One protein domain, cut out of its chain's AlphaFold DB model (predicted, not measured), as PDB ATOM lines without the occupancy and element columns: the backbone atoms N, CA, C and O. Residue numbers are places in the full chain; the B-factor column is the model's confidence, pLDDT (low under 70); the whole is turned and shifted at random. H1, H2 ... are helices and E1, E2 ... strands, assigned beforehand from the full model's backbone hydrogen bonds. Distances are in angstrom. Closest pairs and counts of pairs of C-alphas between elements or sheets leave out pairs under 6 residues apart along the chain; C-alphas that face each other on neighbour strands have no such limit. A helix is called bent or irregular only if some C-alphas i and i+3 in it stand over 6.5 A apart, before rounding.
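AT A GLANCE: This is residues 68 to 111 of the 242 residues of an uncharacterized protein of Candidatus Lambdaproteobacteria bacterium (UniProt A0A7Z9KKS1). The model is a long, narrow two-stranded ribbon, E1 and E2 side by side and winding about each other, with a loop at one end that holds the single short helix H1. The chain runs along the ribbon in E1, goes out through the loop and H1, and comes back along the ribbon in E2; residues 89 to 94, of which 89 to 92 belong to H1, stick out at the far end of the loop. The printed part has 44 residues with one named helix and two named strands, in the order E1, H1, E2; the sheet has the order E1 - E2 and is antiparallel, and the class is mixed, helices and strands. The whole is only just loose, close to extended, with a radius of gyration of the C-alphas of 13.6 A, and its outline is a rod that spans 46 by 15 by 12 A.

HOW THE PARTS SIT: The sheet is made of E1, residues 68 to 77, and E2, residues 100 to 110, which are antiparallel neighbours with 160 degrees between their N-to-C directions. At one end of the pair the C-alphas of Met 68 and Ile 109 face each other at 4.6 A; at the other, those of Leu 77 and Phe 100 face each other at 5.2 A. N 69 and O 108 are within hydrogen-bond range at 2.8 A, and so are N 100 and O 77 at 2.9 A. E1 bends by 69 degrees at residue 74, and E2 bends by 56 degrees at residue 107. H1, residues 85 to 92, has one pair of C-alphas within 8 A of E2, those of Ala 87 and Phe 100, 6.6 A apart. The centres of H1 and E2 are 23.0 A apart. In H1, 3 of 4 O i to N i+4 pairs are within hydrogen-bond range.

IN THESE COORDINATES: E1 begins at C-alpha 68, at (-7.997, 34.945, 7.065), and measures 24.0 A from first to last C-alpha. E2 measures 27.6 A, from C-alpha 100 at (-0.040, 48.732, -15.148) to C-alpha 110 at (-8.439, 30.025, 3.314), and with 11 residues it is the longest strand. H1 measures 11.7 A and is neither bent nor irregular, but only just: C-alphas 85 and 88 are 6.0 A apart.

THE WHOLE: The two C-alphas farthest apart are those of Gly 94 and Arg 111, at 45.9 A, while the first and last printed C-alphas, of Met 68 and Arg 111, are 8.9 A apart. The printed part has no cut. The links from E1 to H1 and from H1 to E2 are short, with 7 residues each. The mean pLDDT of the printed part is 87.8, and no printed residue is under 70.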
ATOM      1  N   MET A  68      -8.421  33.829   7.895       83.69
ATOM      2  CA  MET A  68      -7.997  34.945   7.065       83.69
ATOM      3  C   MET A  68      -6.492  34.823   6.821       83.69
ATOM      4  O   MET A  68      -5.718  34.662   7.767       83.69
ATOM      5  N   GLN A  69      -6.093  34.881   5.563       84.06
ATOM      6  CA  GLN A  69      -4.708  34.952   5.126       84.06
ATOM      7  C   GLN A  69      -4.553  36.061   4.089       84.06
ATOM      8  O   GLN A  69      -5.529  36.652   3.630       84.06
ATOM      9  N   THR A  70      -3.309  36.359   3.738       86.88
ATOM     10  CA  THR A  70      -2.990  37.287   2.660       86.88
ATOM     11  C   THR A  70      -2.759  36.487   1.385       86.88
ATOM     12  O   THR A  70      -1.751  35.790   1.266       86.88
ATOM     13  N   GLY A  71      -3.702  36.575   0.452       86.50
ATOM     14  CA  GLY A  71      -3.572  36.039  -0.898       86.50
ATOM     15  C   GLY A  71      -2.894  37.036  -1.836       86.50
ATOM     16  O   GLY A  71      -2.735  38.216  -1.510       86.50
ATOM     17  N   SER A  72      -2.514  36.573  -3.026       88.25
ATOM     18  CA  SER A  72      -2.011  37.423  -4.109       88.25
ATOM     19  C   SER A  72      -2.964  37.376  -5.295       88.25
ATOM     20  O   SER A  72      -3.296  36.288  -5.765       88.25
ATOM     21  N   MET A  73      -3.348  38.535  -5.819       87.88
ATOM     22  CA  MET A  73      -4.197  38.641  -7.002       87.88
ATOM     23  C   MET A  73      -3.532  39.534  -8.045       87.88
ATOM     24  O   MET A  73      -3.028  40.612  -7.715       87.88
ATOM     25  N   GLU A  74      -3.541  39.097  -9.308       89.88
ATOM     26  CA  GLU A  74      -3.208  39.988 -10.419       89.88
ATOM     27  C   GLU A  74      -4.232  41.123 -10.482       89.88
ATOM     28  O   GLU A  74      -5.442  40.905 -10.461       89.88
ATOM     29  N   THR A  75      -3.738  42.349 -10.552       90.75
ATOM     30  CA  THR A  75      -4.558  43.551 -10.637       90.75
ATOM     31  C   THR A  75      -3.916  44.573 -11.566       90.75
ATOM     32  O   THR A  75      -2.841  44.350 -12.128       90.75
ATOM     33  N   THR A  76      -4.576  45.713 -11.715       92.50
ATOM     34  CA  THR A  76      -4.097  46.859 -12.478       92.50
ATOM     35  C   THR A  76      -4.052  48.092 -11.594       92.50
ATOM     36  O   THR A  76      -5.047  48.435 -10.956       92.50
ATOM     37  N   LEU A  77      -2.908  48.770 -11.573       90.81
ATOM     38  CA  LEU A  77      -2.691  49.992 -10.801       90.81
ATOM     39  C   LEU A  77      -2.607  51.199 -11.743       90.81
ATOM     40  O   LEU A  77      -2.093  51.051 -12.853       90.81
ATOM     41  N   PRO A  78      -3.055  52.394 -11.317       91.19
ATOM     42  CA  PRO A  78      -2.929  53.622 -12.107       91.19
ATOM     43  C   PRO A  78      -1.499  54.197 -12.093       91.19
ATOM     44  O   PRO A  78      -1.259  55.302 -12.561       91.19
ATOM     45  N   PHE A  79      -0.545  53.474 -11.510       88.38
ATOM     46  CA  PHE A  79       0.861  53.843 -11.440       88.38
ATOM     47  C   PHE A  79       1.732  52.643 -11.797       88.38
ATOM     48  O   PHE A  79       1.326  51.488 -11.648       88.38
ATOM     49  N   ARG A  80       2.952  52.928 -12.257       85.62
ATOM     50  CA  ARG A  80       3.887  51.916 -12.738       85.62
ATOM     51  C   ARG A  80       4.213  50.890 -11.652       85.62
ATOM     52  O   ARG A  80       4.741  51.223 -10.593       85.62
ATOM     53  N   SER A  81       3.957  49.625 -11.965       83.50
ATOM     54  CA  SER A  81       4.419  48.488 -11.174       83.50
ATOM     55  C   SER A  81       5.791  48.025 -11.658       83.50
ATOM     56  O   SER A  81       6.013  47.890 -12.861       83.50
ATOM     57  N   GLN A  82       6.699  47.700 -10.733       79.56
ATOM     58  CA  GLN A  82       8.008  47.129 -11.083       79.56
ATOM     59  C   GLN A  82       7.893  45.761 -11.775       79.56
ATOM     60  O   GLN A  82       8.799  45.349 -12.498       79.56
ATOM     61  N   THR A  83       6.781  45.047 -11.575       79.44
ATOM     62  CA  THR A  83       6.572  43.721 -12.166       79.44
ATOM     63  C   THR A  83       6.079  43.778 -13.614       79.44
ATOM     64  O   THR A  83       6.189  42.776 -14.322       79.44
ATOM     65  N   ASP A  84       5.559  44.922 -14.081       87.19
ATOM     66  CA  ASP A  84       5.024  45.067 -15.440       87.19
ATOM     67  C   ASP A  84       6.092  45.499 -16.448       87.19
ATOM     68  O   ASP A  84       6.208  46.659 -16.844       87.19
ATOM     69  N   ARG A  85       6.871  44.522 -16.909       84.06
ATOM     70  CA  ARG A  85       7.904  44.746 -17.929       84.06
ATOM     71  C   ARG A  85       7.340  45.124 -19.304       84.06
ATOM     72  O   ARG A  85       8.083  45.649 -20.127       84.06
ATOM     73  N   ARG A  86       6.054  44.863 -19.578       86.62
ATOM     74  CA  ARG A  86       5.438  45.149 -20.888       86.62
ATOM     75  C   ARG A  86       5.108  46.628 -21.042       86.62
ATOM     76  O   ARG A  86       5.150  47.128 -22.161       86.62
ATOM     77  N   ALA A  87       4.848  47.321 -19.937       87.88
ATOM     78  CA  ALA A  87       4.559  48.747 -19.944       87.88
ATOM     79  C   ALA A  87       5.675  49.580 -20.600       87.88
ATOM     80  O   ALA A  87       5.393  50.406 -21.459       87.88
ATOM     81  N   GLY A  88       6.944  49.284 -20.292       87.00
ATOM     82  CA  GLY A  88       8.079  49.977 -20.917       87.00
ATOM     83  C   GLY A  88       8.207  49.730 -22.426       87.00
ATOM     84  O   GLY A  88       8.661  50.607 -23.151       87.00
ATOM     85  N   VAL A  89       7.774  48.563 -22.917       88.81
ATOM     86  CA  VAL A  89       7.756  48.264 -24.358       88.81
ATOM     87  C   VAL A  89       6.655  49.058 -25.057       88.81
ATOM     88  O   VAL A  89       6.899  49.626 -26.115       88.81
ATOM     89  N   PHE A  90       5.461  49.133 -24.462       89.69
ATOM     90  CA  PHE A  90       4.364  49.930 -25.014       89.69
ATOM     91  C   PHE A  90       4.734  51.412 -25.122       89.69
ATOM     92  O   PHE A  90       4.531  51.999 -26.181       89.69
ATOM     93  N   GLU A  91       5.356  51.969 -24.083       89.19
ATOM     94  CA  GLU A  91       5.879  53.340 -24.094       89.19
ATOM     95  C   GLU A  91       6.931  53.557 -25.187       89.19
ATOM     96  O   GLU A  91       6.856  54.532 -25.930       89.19
ATOM     97  N   ALA A  92       7.871  52.620 -25.359       90.50
ATOM     98  CA  ALA A  92       8.866  52.695 -26.430       90.50
ATOM     99  C   ALA A  92       8.242  52.631 -27.839       90.50
ATOM    100  O   ALA A  92       8.803  53.172 -28.791       90.50
ATOM    101  N   CYS A  93       7.074  52.000 -27.976       93.19
ATOM    102  CA  CYS A  93       6.285  51.976 -29.208       93.19
ATOM    103  C   CYS A  93       5.341  53.186 -29.359       93.19
ATOM    104  O   CYS A  93       4.554  53.212 -30.304       93.19
ATOM    105  N   GLY A  94       5.400  54.173 -28.459       93.19
ATOM    106  CA  GLY A  94       4.584  55.389 -28.508       93.19
ATOM    107  C   GLY A  94       3.170  55.243 -27.940       93.19
ATOM    108  O   GLY A  94       2.344  56.129 -28.142       93.19
ATOM    109  N   ALA A  95       2.868  54.145 -27.245       91.06
ATOM    110  CA  ALA A  95       1.622  53.999 -26.499       91.06
ATOM    111  C   ALA A  95       1.786  54.520 -25.065       91.06
ATOM    112  O   ALA A  95       2.852  54.389 -24.476       91.06
ATOM    113  N   GLU A  96       0.719  55.052 -24.472       88.94
ATOM    114  CA  GLU A  96       0.729  55.562 -23.095       88.94
ATOM    115  C   GLU A  96      -0.233  54.729 -22.226       88.94
ATOM    116  O   GLU A  96      -1.449  54.950 -22.245       88.94
ATOM    117  N   PRO A  97       0.262  53.696 -21.514       85.69
ATOM    118  CA  PRO A  97      -0.587  52.844 -20.691       85.69
ATOM    119  C   PRO A  97      -1.125  53.616 -19.481       85.69
ATOM    120  O   PRO A  97      -0.360  54.114 -18.663       85.69
ATOM    121  N   LEU A  98      -2.450  53.649 -19.318       89.94
ATOM    122  CA  LEU A  98      -3.096  54.245 -18.137       89.94
ATOM    123  C   LEU A  98      -3.107  53.304 -16.921       89.94
ATOM    124  O   LEU A  98      -3.287  53.744 -15.788       89.94
ATOM    125  N   PHE A  99      -2.930  52.003 -17.157       91.19
ATOM    126  CA  PHE A  99      -2.979  50.964 -16.138       91.19
ATOM    127  C   PHE A  99      -1.830  49.976 -16.311       91.19
ATOM    128  O   PHE A  99      -1.546  49.526 -17.421       91.19
ATOM    129  N   PHE A 100      -1.218  49.594 -15.193       91.94
ATOM    130  CA  PHE A 100      -0.040  48.732 -15.148       91.94
ATOM    131  C   PHE A 100      -0.353  47.453 -14.377       91.94
ATOM    132  O   PHE A 100      -0.958  47.505 -13.303       91.94
ATOM    133  N   LYS A 101       0.072  46.299 -14.897       91.81
ATOM    134  CA  LYS A 101      -0.112  45.009 -14.223       91.81
ATOM    135  C   LYS A 101       0.651  44.960 -12.903       91.81
ATOM    136  O   LYS A 101       1.853  45.206 -12.833       91.81
ATOM    137  N   ALA A 102      -0.018  44.538 -11.847       91.62
ATOM    138  CA  ALA A 102       0.593  44.368 -10.540       91.62
ATOM    139  C   ALA A 102       0.098  43.093  -9.865       91.62
ATOM    140  O   ALA A 102      -0.914  42.515 -10.256       91.62
ATOM    141  N   LEU A 103       0.817  42.677  -8.825       90.81
ATOM    142  CA  LEU A 103       0.340  41.696  -7.863       90.81
ATOM    143  C   LEU A 103      -0.021  42.446  -6.586       90.81
ATOM    144  O   LEU A 103       0.854  43.022  -5.943       90.81
ATOM    145  N   SER A 104      -1.302  42.439  -6.234       88.69
ATOM    146  CA  SER A 104      -1.774  43.016  -4.978       88.69
ATOM    147  C   SER A 104      -2.005  41.934  -3.943       88.69
ATOM    148  O   SER A 104      -2.469  40.833  -4.249       88.69
ATOM    149  N   GLN A 105      -1.698  42.279  -2.698       90.31
ATOM    150  CA  GLN A 105      -2.041  41.474  -1.540       90.31
ATOM    151  C   GLN A 105      -3.491  41.747  -1.153       90.31
ATOM    152  O   GLN A 105      -3.855  42.890  -0.880       90.31
ATOM    153  N   ILE A 106      -4.318  40.705  -1.139       90.06
ATOM    154  CA  ILE A 106      -5.729  40.806  -0.763       90.06
ATOM    155  C   ILE A 106      -6.030  39.898   0.433       90.06
ATOM    156  O   ILE A 106      -5.411  38.840   0.563       90.06
ATOM    157  N   PRO A 107      -6.974  40.272   1.313       88.75
ATOM    158  CA  PRO A 107      -7.504  39.342   2.299       88.75
ATOM    159  C   PRO A 107      -8.165  38.154   1.588       88.75
ATOM    160  O   PRO A 107      -9.072  38.331   0.776       88.75
ATOM    161  N   GLU A 108      -7.716  36.943   1.896       87.31
ATOM    162  CA  GLU A 108      -8.250  35.691   1.366       87.31
ATOM    163  C   GLU A 108      -8.679  34.792   2.530       87.31
ATOM    164  O   GLU A 108      -7.914  34.527   3.458       87.31
ATOM    165  N   ILE A 109      -9.917  34.293   2.490       82.88
ATOM    166  CA  ILE A 109     -10.385  33.295   3.456       82.88
ATOM    167  C   ILE A 109      -9.937  31.920   2.965       82.88
ATOM    168  O   ILE A 109     -10.569  31.319   2.096       82.88
ATOM    169  N   GLN A 110      -8.883  31.386   3.574       79.81
ATOM    170  CA  GLN A 110      -8.439  30.025   3.314       79.81
ATOM    171  C   GLN A 110      -9.250  29.044   4.167       79.81
ATOM    172  O   GLN A 110      -9.290  29.135   5.398       79.81
ATOM    173  N   ARG A 111      -9.916  28.090   3.510       74.44
ATOM    174  CA  ARG A 111     -10.657  27.008   4.171       74.44
ATOM    175  C   ARG A 111      -9.773  25.771   4.282       74.44
ATOM    176  O   ARG A 111      -9.133  25.379   3.311       74.44
TER     177      ARG A 111